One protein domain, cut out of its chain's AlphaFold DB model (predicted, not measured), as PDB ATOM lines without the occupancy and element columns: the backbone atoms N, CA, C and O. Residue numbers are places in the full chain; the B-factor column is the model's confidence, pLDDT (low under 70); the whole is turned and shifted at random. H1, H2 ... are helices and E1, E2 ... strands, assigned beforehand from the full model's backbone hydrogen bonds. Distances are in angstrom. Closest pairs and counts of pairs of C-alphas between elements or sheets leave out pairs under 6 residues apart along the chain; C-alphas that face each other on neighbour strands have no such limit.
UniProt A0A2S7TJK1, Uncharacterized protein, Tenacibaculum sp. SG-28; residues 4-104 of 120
ATOM      1  N   ASN A   4     120.921 106.390 152.951       92.69
ATOM      2  CA  ASN A   4     120.763 107.118 151.701       92.69
ATOM      3  C   ASN A   4     119.775 106.384 150.796       92.69
ATOM      4  O   ASN A   4     119.797 105.159 150.737       92.69
ATOM      5  N   LEU A   5     118.960 107.121 150.047       93.81
ATOM      6  CA  LEU A   5     118.127 106.576 148.977       93.81
ATOM      7  C   LEU A   5     118.589 107.127 147.633       93.81
ATOM      8  O   LEU A   5     118.592 108.337 147.421       93.81
ATOM      9  N   PHE A   6     118.949 106.237 146.721       93.25
ATOM     10  CA  PHE A   6     119.392 106.565 145.376       93.25
ATOM     11  C   PHE A   6     118.314 106.207 144.362       93.25
ATOM     12  O   PHE A   6     117.921 105.052 144.228       93.25
ATOM     13  N   PHE A   7     117.866 107.206 143.617       92.62
ATOM     14  CA  PHE A   7     117.064 107.047 142.417       92.62
ATOM     15  C   PHE A   7     118.031 106.825 141.261       92.62
ATOM     16  O   PHE A   7     118.831 107.715 140.958       92.62
ATOM     17  N   ILE A   8     117.983 105.639 140.663       91.88
ATOM     18  CA  ILE A   8     118.905 105.229 139.604       91.88
ATOM     19  C   ILE A   8     118.165 104.657 138.407       91.88
ATOM     20  O   ILE A   8     117.150 103.964 138.538       91.88
ATOM     21  N   CYS A   9     118.731 104.882 137.227       89.88
ATOM     22  CA  CYS A   9     118.258 104.216 136.031       89.88
ATOM     23  C   CYS A   9     118.831 102.795 135.953       89.88
ATOM     24  O   CYS A   9     120.051 102.633 135.991       89.88
ATOM     25  N   PRO A  10     117.986 101.759 135.791       89.38
ATOM     26  CA  PRO A  10     118.436 100.370 135.763       89.38
ATOM     27  C   PRO A  10     119.340 100.083 134.558       89.38
ATOM     28  O   PRO A  10     120.127  99.147 134.584       89.38
ATOM     29  N   THR A  11     119.267 100.905 133.507       89.12
ATOM     30  CA  THR A  11     120.145 100.797 132.337       89.12
ATOM     31  C   THR A  11     121.583 101.223 132.624       89.12
ATOM     32  O   THR A  11     122.458 100.952 131.808       89.12
ATOM     33  N   ASP A  12     121.833 101.910 133.742       86.19
ATOM     34  CA  ASP A  12     123.154 102.448 134.071       86.19
ATOM     35  C   ASP A  12     123.970 101.530 134.993       86.19
ATOM     36  O   ASP A  12     125.179 101.730 135.117       86.19
ATOM     37  N   CYS A  13     123.335 100.537 135.634       90.06
ATOM     38  CA  CYS A  13     123.973  99.558 136.527       90.06
ATOM     39  C   CYS A  13     124.902 100.200 137.589       90.06
ATOM     40  O   CYS A  13     126.029  99.742 137.818       90.06
ATOM     41  N   LEU A  14     124.468 101.310 138.202       89.75
ATOM     42  CA  LEU A  14     125.295 102.142 139.090       89.75
ATOM     43  C   LEU A  14     125.354 101.657 140.543       89.75
ATOM     44  O   LEU A  14     126.194 102.151 141.295       89.75
ATOM     45  N   GLU A  15     124.528 100.694 140.942       92.88
ATOM     46  CA  GLU A  15     124.406 100.174 142.310       92.88
ATOM     47  C   GLU A  15     125.771  99.795 142.891       92.88
ATOM     48  O   GLU A  15     126.167 100.261 143.960       92.88
ATOM     49  N   ASN A  16     126.535  98.999 142.138       90.88
ATOM     50  CA  ASN A  16     127.855  98.530 142.552       90.88
ATOM     51  C   ASN A  16     128.862  99.669 142.701       90.88
ATOM     52  O   ASN A  16     129.762  99.590 143.535       90.88
ATOM     53  N   ARG A  17     128.750 100.714 141.879       90.44
ATOM     54  CA  ARG A  17     129.638 101.873 141.965       90.44
ATOM     55  C   ARG A  17     129.276 102.738 143.168       90.44
ATOM     56  O   ARG A  17     130.169 103.104 143.922       90.44
ATOM     57  N   ILE A  18     127.986 102.990 143.374       90.75
ATOM     58  CA  ILE A  18     127.473 103.756 144.513       90.75
ATOM     59  C   ILE A  18     127.856 103.071 145.826       90.75
ATOM     60  O   ILE A  18     128.428 103.716 146.694       90.75
ATOM     61  N   ASN A  19     127.658 101.758 145.949       92.69
ATOM     62  CA  ASN A  19     128.028 101.021 147.162       92.69
ATOM     63  C   ASN A  19     129.536 101.010 147.453       92.69
ATOM     64  O   ASN A  19     129.926 100.828 148.600       92.69
ATOM     65  N   LYS A  20     130.388 101.194 146.437       89.81
ATOM     66  CA  LYS A  20     131.839 101.341 146.631       89.81
ATOM     67  C   LYS A  20     132.241 102.752 147.058       89.81
ATOM     68  O   LYS A  20     133.253 102.905 147.724       89.81
ATOM     69  N   GLU A  21     131.500 103.767 146.622       89.38
ATOM     70  CA  GLU A  21     131.829 105.183 146.839       89.38
ATOM     71  C   GLU A  21     131.186 105.739 148.120       89.38
ATOM     72  O   GLU A  21     131.753 106.598 148.789       89.38
ATOM     73  N   PHE A  22     130.022 105.209 148.495       86.31
ATOM     74  CA  PHE A  22     129.283 105.573 149.695       86.31
ATOM     75  C   PHE A  22     129.296 104.398 150.672       86.31
ATOM     76  O   PHE A  22     128.472 103.492 150.565       86.31
ATOM     77  N   GLU A  23     130.181 104.448 151.670       85.12
ATOM     78  CA  GLU A  23     130.320 103.444 152.749       85.12
ATOM     79  C   GLU A  23     129.120 103.402 153.728       85.12
ATOM     80  O   GLU A  23     129.204 102.892 154.844       85.12
ATOM     81  N   GLN A  24     127.996 103.998 153.341       86.00
ATOM     82  CA  GLN A  24     126.766 104.034 154.114       86.00
ATOM     83  C   GLN A  24     125.802 102.930 153.677       86.00
ATOM     84  O   GLN A  24     125.977 102.273 152.655       86.00
ATOM     85  N   GLU A  25     124.739 102.744 154.454       92.19
ATOM     86  CA  GLU A  25     123.651 101.855 154.069       92.19
ATOM     87  C   GLU A  25     122.797 102.544 152.989       92.19
ATOM     88  O   GLU A  25     122.131 103.557 153.239       92.19
ATOM     89  N   ASN A  26     122.868 102.004 151.771       94.06
ATOM     90  CA  ASN A  26     122.280 102.597 150.575       94.06
ATOM     91  C   ASN A  26     121.051 101.801 150.118       94.06
ATOM     92  O   ASN A  26     121.099 100.583 149.943       94.06
ATOM     93  N   TYR A  27     119.960 102.518 149.883       95.31
ATOM     94  CA  TYR A  27     118.714 102.029 149.309       95.31
ATOM     95  C   TYR A  27     118.622 102.485 147.860       95.31
ATOM     96  O   TYR A  27     119.087 103.572 147.519       95.31
ATOM     97  N   PHE A  28     117.982 101.682 147.016       94.38
ATOM     98  CA  PHE A  28     117.858 101.970 145.594       94.38
ATOM     99  C   PHE A  28     116.395 101.964 145.172       94.38
ATOM    100  O   PHE A  28     115.642 101.047 145.501       94.38
ATOM    101  N   TYR A  29     116.012 102.995 144.431       93.38
ATOM    102  CA  TYR A  29     114.731 103.103 143.759       93.38
ATOM    103  C   TYR A  29     114.963 103.259 142.259       93.38
ATOM    104  O   TYR A  29     115.795 104.049 141.814       93.38
ATOM    105  N   THR A  30     114.223 102.499 141.464       90.62
ATOM    106  CA  THR A  30     114.363 102.502 140.010       90.62
ATOM    107  C   THR A  30     113.653 103.714 139.404       90.62
ATOM    108  O   THR A  30     112.430 103.827 139.479       90.62
ATOM    109  N   SER A  31     114.409 104.599 138.753       87.69
ATOM    110  CA  SER A  31     113.912 105.760 138.008       87.69
ATOM    111  C   SER A  31     114.426 105.734 136.563       87.69
ATOM    112  O   SER A  31     115.616 105.875 136.282       87.69
ATOM    113  N   LEU A  32     113.535 105.544 135.592       87.19
ATOM    114  CA  LEU A  32     113.923 105.516 134.180       87.19
ATOM    115  C   LEU A  32     114.283 106.929 133.719       87.19
ATOM    116  O   LEU A  32     113.429 107.807 133.715       87.19
ATOM    117  N   GLY A  33     115.548 107.176 133.366       82.50
ATOM    118  CA  GLY A  33     116.006 108.517 132.992       82.50
ATOM    119  C   GLY A  33     115.744 109.568 134.080       82.50
ATOM    120  O   GLY A  33     115.319 110.674 133.763       82.50
ATOM    121  N   ASN A  34     115.906 109.211 135.364       83.75
ATOM    122  CA  ASN A  34     115.503 110.034 136.517       83.75
ATOM    123  C   ASN A  34     114.009 110.399 136.570       83.75
ATOM    124  O   ASN A  34     113.609 111.290 137.315       83.75
ATOM    125  N   SER A  35     113.170 109.676 135.834       83.62
ATOM    126  CA  SER A  35     111.717 109.813 135.874       83.62
ATOM    127  C   SER A  35     111.081 108.624 136.581       83.62
ATOM    128  O   SER A  35     111.567 107.493 136.513       83.62
ATOM    129  N   PHE A  36     109.980 108.879 137.277       82.88
ATOM    130  CA  PHE A  36     109.194 107.863 137.969       82.88
ATOM    131  C   PHE A  36     107.718 108.265 137.983       82.88
ATOM    132  O   PHE A  36     107.371 109.417 137.716       82.88
ATOM    133  N   ALA A  37     106.837 107.306 138.263       81.00
ATOM    134  CA  ALA A  37     105.411 107.575 138.360       81.00
ATOM    135  C   ALA A  37     105.109 108.424 139.608       81.00
ATOM    136  O   ALA A  37     105.455 108.047 140.723       81.00
ATOM    137  N   HIS A  38     104.454 109.570 139.421       80.31
ATOM    138  CA  HIS A  38     104.022 110.458 140.508       80.31
ATOM    139  C   HIS A  38     102.549 110.194 140.888       80.31
ATOM    140  O   HIS A  38     101.752 111.110 141.091       80.31
ATOM    141  N   ASP A  39     102.144 108.925 140.913       85.19
ATOM    142  CA  ASP A  39     100.824 108.533 141.403       85.19
ATOM    143  C   ASP A  39     100.831 108.390 142.934       85.19
ATOM    144  O   ASP A  39     101.869 108.147 143.556       85.19
ATOM    145  N   SER A  40      99.658 108.534 143.554       88.56
ATOM    146  CA  SER A  40      99.513 108.522 145.015       88.56
ATOM    147  C   SER A  40     100.061 107.250 145.661       88.56
ATOM    148  O   SER A  40     100.662 107.319 146.731       88.56
ATOM    149  N   LYS A  41      99.917 106.096 145.000       92.06
ATOM    150  CA  LYS A  41     100.397 104.808 145.507       92.06
ATOM    151  C   LYS A  41     101.923 104.736 145.487       92.06
ATOM    152  O   LYS A  41     102.512 104.218 146.435       92.06
ATOM    153  N   THR A  42     102.568 105.253 144.443       87.94
ATOM    154  CA  THR A  42     104.034 105.337 144.375       87.94
ATOM    155  C   THR A  42     104.588 106.276 145.446       87.94
ATOM    156  O   THR A  42     105.510 105.895 146.170       87.94
ATOM    157  N   ILE A  43     103.990 107.460 145.612       91.00
ATOM    158  CA  ILE A  43     104.407 108.425 146.642       91.00
ATOM    159  C   ILE A  43     104.220 107.858 148.053       91.00
ATOM    160  O   ILE A  43     105.132 107.963 148.871       91.00
ATOM    161  N   GLN A  44     103.094 107.195 148.324       93.31
ATOM    162  CA  GLN A  44     102.848 106.559 149.618       93.31
ATOM    163  C   GLN A  44     103.923 105.514 149.945       93.31
ATOM    164  O   GLN A  44     104.526 105.565 151.012       93.31
ATOM    165  N   LYS A  45     104.224 104.609 149.006       92.94
ATOM    166  CA  LYS A  45     105.261 103.582 149.201       92.94
ATOM    167  C   LYS A  45     106.650 104.174 149.423       92.94
ATOM    168  O   LYS A  45     107.426 103.630 150.204       92.94
ATOM    169  N   LEU A  46     106.977 105.265 148.728       92.06
ATOM    170  CA  LEU A  46     108.233 105.982 148.941       92.06
ATOM    171  C   LEU A  46     108.289 106.604 150.341       92.06
ATOM    172  O   LEU A  46     109.318 106.471 150.997       92.06
ATOM    173  N   SER A  47     107.197 107.214 150.813       93.31
ATOM    174  CA  SER A  47     107.108 107.754 152.181       93.31
ATOM    175  C   SER A  47     107.305 106.655 153.220       93.31
ATOM    176  O   SER A  47     108.179 106.767 154.074       93.31
ATOM    177  N   GLU A  48     106.579 105.543 153.079       95.31
ATOM    178  CA  GLU A  48     106.694 104.381 153.969       95.31
ATOM    179  C   GLU A  48     108.129 103.835 154.003       95.31
ATOM    180  O   GLU A  48     108.636 103.488 155.069       95.31
ATOM    181  N   LEU A  49     108.817 103.783 152.857       94.19
ATOM    182  CA  LEU A  49     110.211 103.340 152.765       94.19
ATOM    183  C   LEU A  49     111.160 104.321 153.471       94.19
ATOM    184  O   LEU A  49     112.013 103.889 154.250       94.19
ATOM    185  N   ILE A  50     110.994 105.626 153.236       92.94
ATOM    186  CA  ILE A  50     111.793 106.687 153.866       92.94
ATOM    187  C   ILE A  50     111.640 106.651 155.388       92.94
ATOM    188  O   ILE A  50     112.645 106.682 156.101       92.94
ATOM    189  N   GLU A  51     110.408 106.531 155.877       94.94
ATOM    190  CA  GLU A  51     110.086 106.476 157.303       94.94
ATOM    191  C   GLU A  51     110.615 105.197 157.951       94.94
ATOM    192  O   GLU A  51     111.370 105.266 158.922       94.94
ATOM    193  N   LYS A  52     110.293 104.031 157.375       95.12
ATOM    194  CA  LYS A  52     110.700 102.715 157.889       95.12
ATOM    195  C   LYS A  52     112.210 102.590 158.039       95.12
ATOM    196  O   LYS A  52     112.693 101.956 158.975       95.12
ATOM    197  N   HIS A  53     112.953 103.148 157.088       93.81
ATOM    198  CA  HIS A  53     114.403 103.045 157.063       93.81
ATOM    199  C   HIS A  53     115.095 104.297 157.597       93.81
ATOM    200  O   HIS A  53     116.318 104.328 157.570       93.81
ATOM    201  N   HIS A  54     114.371 105.298 158.107       93.19
ATOM    202  CA  HIS A  54     114.942 106.562 158.587       93.19
ATOM    203  C   HIS A  54     115.947 107.174 157.592       93.19
ATOM    204  O   HIS A  54     117.057 107.567 157.965       93.19
ATOM    205  N   ILE A  55     115.584 107.200 156.306       91.56
ATOM    206  CA  ILE A  55     116.433 107.763 155.250       91.56
ATOM    207  C   ILE A  55     116.597 109.264 155.477       91.56
ATOM    208  O   ILE A  55     115.627 109.989 155.686       91.56
ATOM    209  N   GLN A  56     117.840 109.735 155.409       89.62
ATOM    210  CA  GLN A  56     118.190 111.131 155.692       89.62
ATOM    211  C   GLN A  56     118.550 111.915 154.436       89.62
ATOM    212  O   GLN A  56     118.451 113.141 154.425       89.62
ATOM    213  N   LYS A  57     119.009 111.223 153.388       90.31
ATOM    214  CA  LYS A  57     119.434 111.843 152.133       90.31
ATOM    215  C   LYS A  57     118.875 111.076 150.951       90.31
ATOM    216  O   LYS A  57     118.927 109.848 150.919       90.31
ATOM    217  N   ILE A  58     118.369 111.821 149.976       91.31
ATOM    218  CA  ILE A  58     117.857 111.290 148.717       91.31
ATOM    219  C   ILE A  58     118.713 111.859 147.590       91.31
ATOM    220  O   ILE A  58     118.965 113.063 147.539       91.31
ATOM    221  N   TYR A  59     119.152 110.988 146.690       90.38
ATOM    222  CA  TYR A  59     120.020 111.307 145.567       90.38
ATOM    223  C   TYR A  59     119.368 110.843 144.268       90.38
ATOM    224  O   TYR A  59     118.887 109.719 144.193       90.38
ATOM    225  N   MET A  60     119.384 111.680 143.232       88.25
ATOM    226  CA  MET A  60     119.023 111.275 141.869       88.25
ATOM    227  C   MET A  60     120.296 111.184 141.039       88.25
ATOM    228  O   MET A  60     120.999 112.182 140.870       88.25
ATOM    229  N   VAL A  61     120.612 109.985 140.553       86.75
ATOM    230  CA  VAL A  61     121.882 109.696 139.886       86.75
ATOM    231  C   VAL A  61     121.611 109.071 138.532       86.75
ATOM    232  O   VAL A  61     120.853 108.114 138.403       86.75
ATOM    233  N   LEU A  62     122.279 109.612 137.519       84.81
ATOM    234  CA  LEU A  62     122.138 109.175 136.144       84.81
ATOM    235  C   LEU A  62     123.499 109.143 135.457       84.81
ATOM    236  O   LEU A  62     124.317 110.051 135.642       84.81
ATOM    237  N   SER A  63     123.733 108.117 134.643       83.62
ATOM    238  CA  SER A  63     124.904 108.062 133.775       83.62
ATOM    239  C   SER A  63     124.824 109.129 132.684       83.62
ATOM    240  O   SER A  63     123.774 109.386 132.100       83.62
ATOM    241  N   GLN A  64     125.971 109.703 132.333       79.81
ATOM    242  CA  GLN A  64     126.068 110.593 131.178       79.81
ATOM    243  C   GLN A  64     125.803 109.849 129.855       79.81
ATOM    244  O   GLN A  64     125.372 110.461 128.883       79.81
ATOM    245  N   GLN A  65     126.042 108.535 129.819       81.81
ATOM    246  CA  GLN A  65     125.782 107.668 128.667       81.81
ATOM    247  C   GLN A  65     124.457 106.904 128.812       81.81
ATOM    248  O   GLN A  65     124.308 105.814 128.264       81.81
ATOM    249  N   ASN A  66     123.503 107.445 129.575       82.50
ATOM    250  CA  ASN A  66     122.224 106.789 129.793       82.50
ATOM    251  C   ASN A  66     121.464 106.588 128.468       82.50
ATOM    252  O   ASN A  66     121.203 107.534 127.717       82.50
ATOM    253  N   VAL A  67     121.071 105.341 128.203       86.19
ATOM    254  CA  VAL A  67     120.474 104.945 126.919       86.19
ATOM    255  C   VAL A  67     119.081 105.537 126.680       86.19
ATOM    256  O   VAL A  67     118.674 105.693 125.528       86.19
ATOM    257  N   ILE A  68     118.360 105.919 127.742       85.81
ATOM    258  CA  ILE A  68     117.051 106.581 127.638       85.81
ATOM    259  C   ILE A  68     117.214 107.963 126.998       85.81
ATOM    260  O   ILE A  68     116.430 108.345 126.133       85.81
ATOM    261  N   PHE A  69     118.279 108.692 127.346       81.88
ATOM    262  CA  PHE A  69     118.568 109.997 126.744       81.88
ATOM    263  C   PHE A  69     118.969 109.870 125.273       81.88
ATOM    264  O   PHE A  69     118.521 110.668 124.448       81.88
ATOM    265  N   SER A  70     119.770 108.860 124.918       82.19
ATOM    266  CA  SER A  70     120.090 108.615 123.506       82.19
ATOM    267  C   SER A  70     118.861 108.204 122.693       82.19
ATOM    268  O   SER A  70     118.712 108.660 121.559       82.19
ATOM    269  N   ASP A  71     117.958 107.403 123.269       85.81
ATOM    270  CA  ASP A  71     116.720 107.001 122.596       85.81
ATOM    271  C   ASP A  71     115.783 108.193 122.368       85.81
ATOM    272  O   ASP A  71     115.300 108.375 121.249       85.81
ATOM    273  N   ALA A  72     115.598 109.048 123.380       83.25
ATOM    274  CA  ALA A  72     114.786 110.265 123.280       83.25
ATOM    275  C   ALA A  72     115.266 111.225 122.175       83.25
ATOM    276  O   ALA A  72     114.482 111.972 121.591       83.25
ATOM    277  N   LEU A  73     116.566 111.220 121.868       80.75
ATOM    278  CA  LEU A  73     117.149 112.059 120.821       80.75
ATOM    279  C   LEU A  73     117.106 111.430 119.421       80.75
ATOM    280  O   LEU A  73     117.388 112.152 118.452       80.75
ATOM    281  N   GLY A  74     116.780 110.138 119.320       80.50
ATOM    282  CA  GLY A  74     116.837 109.339 118.100       80.50
ATOM    283  C   GLY A  74     115.560 108.536 117.858       80.50
ATOM    284  O   GLY A  74     114.590 109.060 117.312       80.50
ATOM    285  N   THR A  75     115.596 107.248 118.204       73.62
ATOM    286  CA  THR A  75     114.601 106.236 117.808       73.62
ATOM    287  C   THR A  75     113.253 106.351 118.508       73.62
ATOM    288  O   THR A  75     112.265 105.862 117.963       73.62
ATOM    289  N   ASN A  76     113.176 107.018 119.667       78.00
ATOM    290  CA  ASN A  76     111.936 107.185 120.431       78.00
ATOM    291  C   ASN A  76     111.233 105.858 120.791       78.00
ATOM    292  O   ASN A  76     110.005 105.799 120.940       78.00
ATOM    293  N   SER A  77     112.010 104.788 120.957       79.81
ATOM    294  CA  SER A  77     111.536 103.424 121.204       79.81
ATOM    295  C   SER A  77     110.804 103.295 122.542       79.81
ATOM    296  O   SER A  77     109.896 102.473 122.667       79.81
ATOM    297  N   TYR A  78     111.140 104.129 123.533       77.81
ATOM    298  CA  TYR A  78     110.525 104.079 124.867       77.81
ATOM    299  C   TYR A  78     109.397 105.095 125.087       77.81
ATOM    300  O   TYR A  78     108.914 105.249 126.208       77.81
ATOM    301  N   THR A  79     108.908 105.755 124.032       73.44
ATOM    302  CA  THR A  79     107.825 106.762 124.125       73.44
ATOM    303  C   THR A  79     106.525 106.246 124.739       73.44
ATOM    304  O   THR A  79     105.741 107.032 125.268       73.44
ATOM    305  N   ARG A  80     106.287 104.930 124.685       77.44
ATOM    306  CA  ARG A  80     105.101 104.280 125.265       77.44
ATOM    307  C   ARG A  80     105.245 103.962 126.756       77.44
ATOM    308  O   ARG A  80     104.261 103.559 127.373       77.44
ATOM    309  N   ILE A  81     106.436 104.112 127.340       80.19
ATOM    310  CA  ILE A  81     106.649 103.857 128.766       80.19
ATOM    311  C   ILE A  81     106.056 105.008 129.578       80.19
ATOM    312  O   ILE A  81     106.428 106.177 129.428       80.19
ATOM    313  N   GLN A  82     105.139 104.661 130.477       72.12
ATOM    314  CA  GLN A  82     104.525 105.615 131.389       72.12
ATOM    315  C   GLN A  82     105.597 106.275 132.274       72.12
ATOM    316  O   GLN A  82     106.462 105.605 132.829       72.12
ATOM    317  N   GLY A  83     105.547 107.603 132.387       74.69
ATOM    318  CA  GLY A  83     106.524 108.395 133.142       74.69
ATOM    319  C   GLY A  83     107.701 108.925 132.316       74.69
ATOM    320  O   GLY A  83     108.301 109.914 132.724       74.69
ATOM    321  N   LEU A  84     107.987 108.371 131.129       82.50
ATOM    322  CA  LEU A  84     109.028 108.909 130.237       82.50
ATOM    323  C   LEU A  84     108.530 110.019 129.309       82.50
ATOM    324  O   LEU A  84     109.339 110.775 128.783       82.50
ATOM    325  N   HIS A  85     107.214 110.156 129.127       80.44
ATOM    326  CA  HIS A  85     106.638 111.136 128.204       80.44
ATOM    327  C   HIS A  85     107.121 112.568 128.480       80.44
ATOM    328  O   HIS A  85     107.629 113.234 127.581       80.44
ATOM    329  N   ASN A  86     107.025 113.006 129.737       78.19
ATOM    330  CA  ASN A  86     107.430 114.353 130.135       78.19
ATOM    331  C   ASN A  86     108.940 114.547 129.961       78.19
ATOM    332  O   ASN A  86     109.361 115.560 129.415       78.19
ATOM    333  N   LEU A  87     109.750 113.552 130.342       82.69
ATOM    334  CA  LEU A  87     111.197 113.587 130.135       82.69
ATOM    335  C   LEU A  87     111.548 113.729 128.654       82.69
ATOM    336  O   LEU A  87     112.380 114.558 128.300       82.69
ATOM    337  N   TYR A  88     110.909 112.946 127.786       84.38
ATOM    338  CA  TYR A  88     111.160 112.974 126.346       84.38
ATOM    339  C   TYR A  88     110.774 114.327 125.762       84.38
ATOM    340  O   TYR A  88     111.547 114.905 125.002       84.38
ATOM    341  N   GLN A  89     109.620 114.869 126.159       80.81
ATOM    342  CA  GLN A  89     109.220 116.219 125.776       80.81
ATOM    343  C   GLN A  89     110.248 117.256 126.227       80.81
ATOM    344  O   GLN A  89     110.666 118.068 125.408       80.81
ATOM    345  N   THR A  90     110.711 117.203 127.479       81.62
ATOM    346  CA  THR A  90     111.766 118.098 127.967       81.62
ATOM    347  C   THR A  90     113.040 117.945 127.139       81.62
ATOM    348  O   THR A  90     113.536 118.938 126.622       81.62
ATOM    349  N   ILE A  91     113.537 116.727 126.913       82.19
ATOM    350  CA  ILE A  91     114.748 116.484 126.110       82.19
ATOM    351  C   ILE A  91     114.598 117.045 124.688       82.19
ATOM    352  O   ILE A  91     115.520 117.678 124.171       82.19
ATOM    353  N   LEU A  92     113.444 116.843 124.049       81.94
ATOM    354  CA  LEU A  92     113.170 117.350 122.703       81.94
ATOM    355  C   LEU A  92     113.073 118.879 122.673       81.94
ATOM    356  O   LEU A  92     113.638 119.504 121.770       81.94
ATOM    357  N   LEU A  93     112.416 119.484 123.666       80.94
ATOM    358  CA  LEU A  93     112.374 120.934 123.840       80.94
ATOM    359  C   LEU A  93     113.790 121.487 124.018       80.94
ATOM    360  O   LEU A  93     114.165 122.408 123.296       80.94
ATOM    361  N   GLU A  94     114.622 120.873 124.859       79.81
ATOM    362  CA  GLU A  94     116.004 121.313 125.063       79.81
ATOM    363  C   GLU A  94     116.896 121.108 123.839       79.81
ATOM    364  O   GLU A  94     117.750 121.943 123.522       79.81
ATOM    365  N   LYS A  95     116.670 120.048 123.061       79.19
ATOM    366  CA  LYS A  95     117.308 119.882 121.751       79.19
ATOM    367  C   LYS A  95     116.910 121.020 120.807       79.19
ATOM    368  O   LYS A  95     117.776 121.616 120.169       79.19
ATOM    369  N   SER A  96     115.624 121.358 120.736       72.81
ATOM    370  CA  SER A  96     115.140 122.446 119.878       72.81
ATOM    371  C   SER A  96     115.698 123.806 120.316       72.81
ATOM    372  O   SER A  96     116.233 124.549 119.491       72.81
ATOM    373  N   ASN A  97     115.707 124.074 121.623       70.50
ATOM    374  CA  ASN A  97     116.234 125.296 122.216       70.50
ATOM    375  C   ASN A  97     117.748 125.391 122.065       70.50
ATOM    376  O   ASN A  97     118.254 126.473 121.807       70.50
ATOM    377  N   SER A  98     118.491 124.287 122.154       67.31
ATOM    378  CA  SER A  98     119.939 124.290 121.912       67.31
ATOM    379  C   SER A  98     120.290 124.478 120.434       67.31
ATOM    380  O   SER A  98     121.306 125.100 120.134       67.31
ATOM    381  N   ILE A  99     119.451 124.034 119.492       61.19
ATOM    382  CA  ILE A  99     119.600 124.356 118.060       61.19
ATOM    383  C   ILE A  99     119.298 125.842 117.812       61.19
ATOM    384  O   ILE A  99     120.060 126.526 117.125       61.19
ATOM    385  N   ILE A 100     118.220 126.363 118.406       54.44
ATOM    386  CA  ILE A 100     117.845 127.782 118.324       54.44
ATOM    387  C   ILE A 100     118.890 128.662 119.025       54.44
ATOM    388  O   ILE A 100     119.237 129.723 118.514       54.44
ATOM    389  N   SER A 101     119.466 128.205 120.137       42.12
ATOM    390  CA  SER A 101     120.489 128.917 120.906       42.12
ATOM    391  C   SER A 101     121.892 128.779 120.301       42.12
ATOM    392  O   SER A 101     122.701 129.694 120.402       42.12
ATOM    393  N   LYS A 102     122.176 127.721 119.530       39.84
ATOM    394  CA  LYS A 102     123.325 127.716 118.605       39.84
ATOM    395  C   LYS A 102     123.188 128.788 117.512       39.84
ATOM    396  O   LYS A 102     124.205 129.278 117.037       39.84
ATOM    397  N   LYS A 103     121.959 129.193 117.150       47.19
ATOM    398  CA  LYS A 103     121.679 130.377 116.305       47.19
ATOM    399  C   LYS A 103     121.588 131.700 117.087       47.19
ATOM    400  O   LYS A 103     121.732 132.759 116.485       47.19
ATOM    401  N   LYS A 104     121.346 131.660 118.399       39.12
ATOM    402  CA  LYS A 104     121.248 132.810 119.316       39.12
ATOM    403  C   LYS A 104     121.891 132.443 120.656       39.12
ATOM    404  O   LYS A 104     121.222 131.941 121.552       39.12
TER     405      LYS A 104
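AT A GLANCE: This is residues 4 to 104 of the 120 residues of an uncharacterized protein of Tenacibaculum sp. SG-28 (UniProt A0A2S7TJK1). A small three-stranded parallel sheet, E2, E1 and E3, stands between two helices, H1 and H2, that only graze it; beyond the ends of the strands a second, helical part follows, in which the short H3 meets the long H4 at a steep angle. Residues 39 to 45, mostly in H2, and residues 96 to 104, mostly in H4, stick out free. The printed part has 101 residues, with four named helices and three named strands in the order E1 H1 E2 H2 E3 H3 H4; the sheet's order is E2 E1 E3, all parallel, and the class is mixed, helices and strands. The whole is loose, with a radius of gyration of the C-alphas of 15.9 A, and only just elongated, spanning 49 by 32 by 26 A.

HOW THE PARTS SIT: E1, residues 4 to 8, is the inner strand of the sheet. H1, residues 15 to 21, is on the sheet but only grazes it, with residues 15 to 19. E2, residues 25 to 30, is an edge strand, parallel to E1 at 29 degrees; N 6 and O 27 are 2.8 A apart, within hydrogen-bond range. The closest C-alphas of H1 and E2, those of Asn 19 and Asn 26, are 6.9 A apart. E1, H1 and E2 form a strand-helix-strand unit, two parallel neighbour strands with a helix between along the chain, with a right-handed crossover. H2, residues 40 to 52, only grazes the sheet with residues 46 to 50. E3, residues 57 to 61, is the other edge strand, parallel to E1 at 20 degrees, with N 7 and O 59 within hydrogen-bond range at 2.8 A. E2, H2 and E3 form a split unit, with E1 between its strands and a right-handed crossover. The sheet is strongly twisted, but only just, its C-alphas lying up to 4.2 A off its best plane. H3, residues 67 to 73, and H4, residues 84 to 103, are not on the sheet. H4 touches H3 with residues 88 to 95 alone, the same way at a steep tilt of 55 degrees; their closest C-alphas, those of Ala 72 and Tyr 88, are 5.5 A apart. H2 is apart from H1, H3 and H4. In H1, H2, H3 and H4 every O i to N i+4 pair is within hydrogen-bond range.

IN THESE COORDINATES: E1 begins at C-alpha 4 (120.763, 107.118, 151.701) and is 12.4 A long. H1 is 10.0 A long, E2 16.9 A, H2 18.0 A, E3 12.7 A and H3 9.9 A. H4, 28.5 A, ends at C-alpha 103 (121.679, 130.377, 116.305).

THE WHOLE: The two C-alphas farthest apart, those of Lys 52 and Lys 103, are 51.1 A apart. The printed part has no cut and no long link. The mean pLDDT of the printed part is 83.8; residues 98 to 104 are under 70.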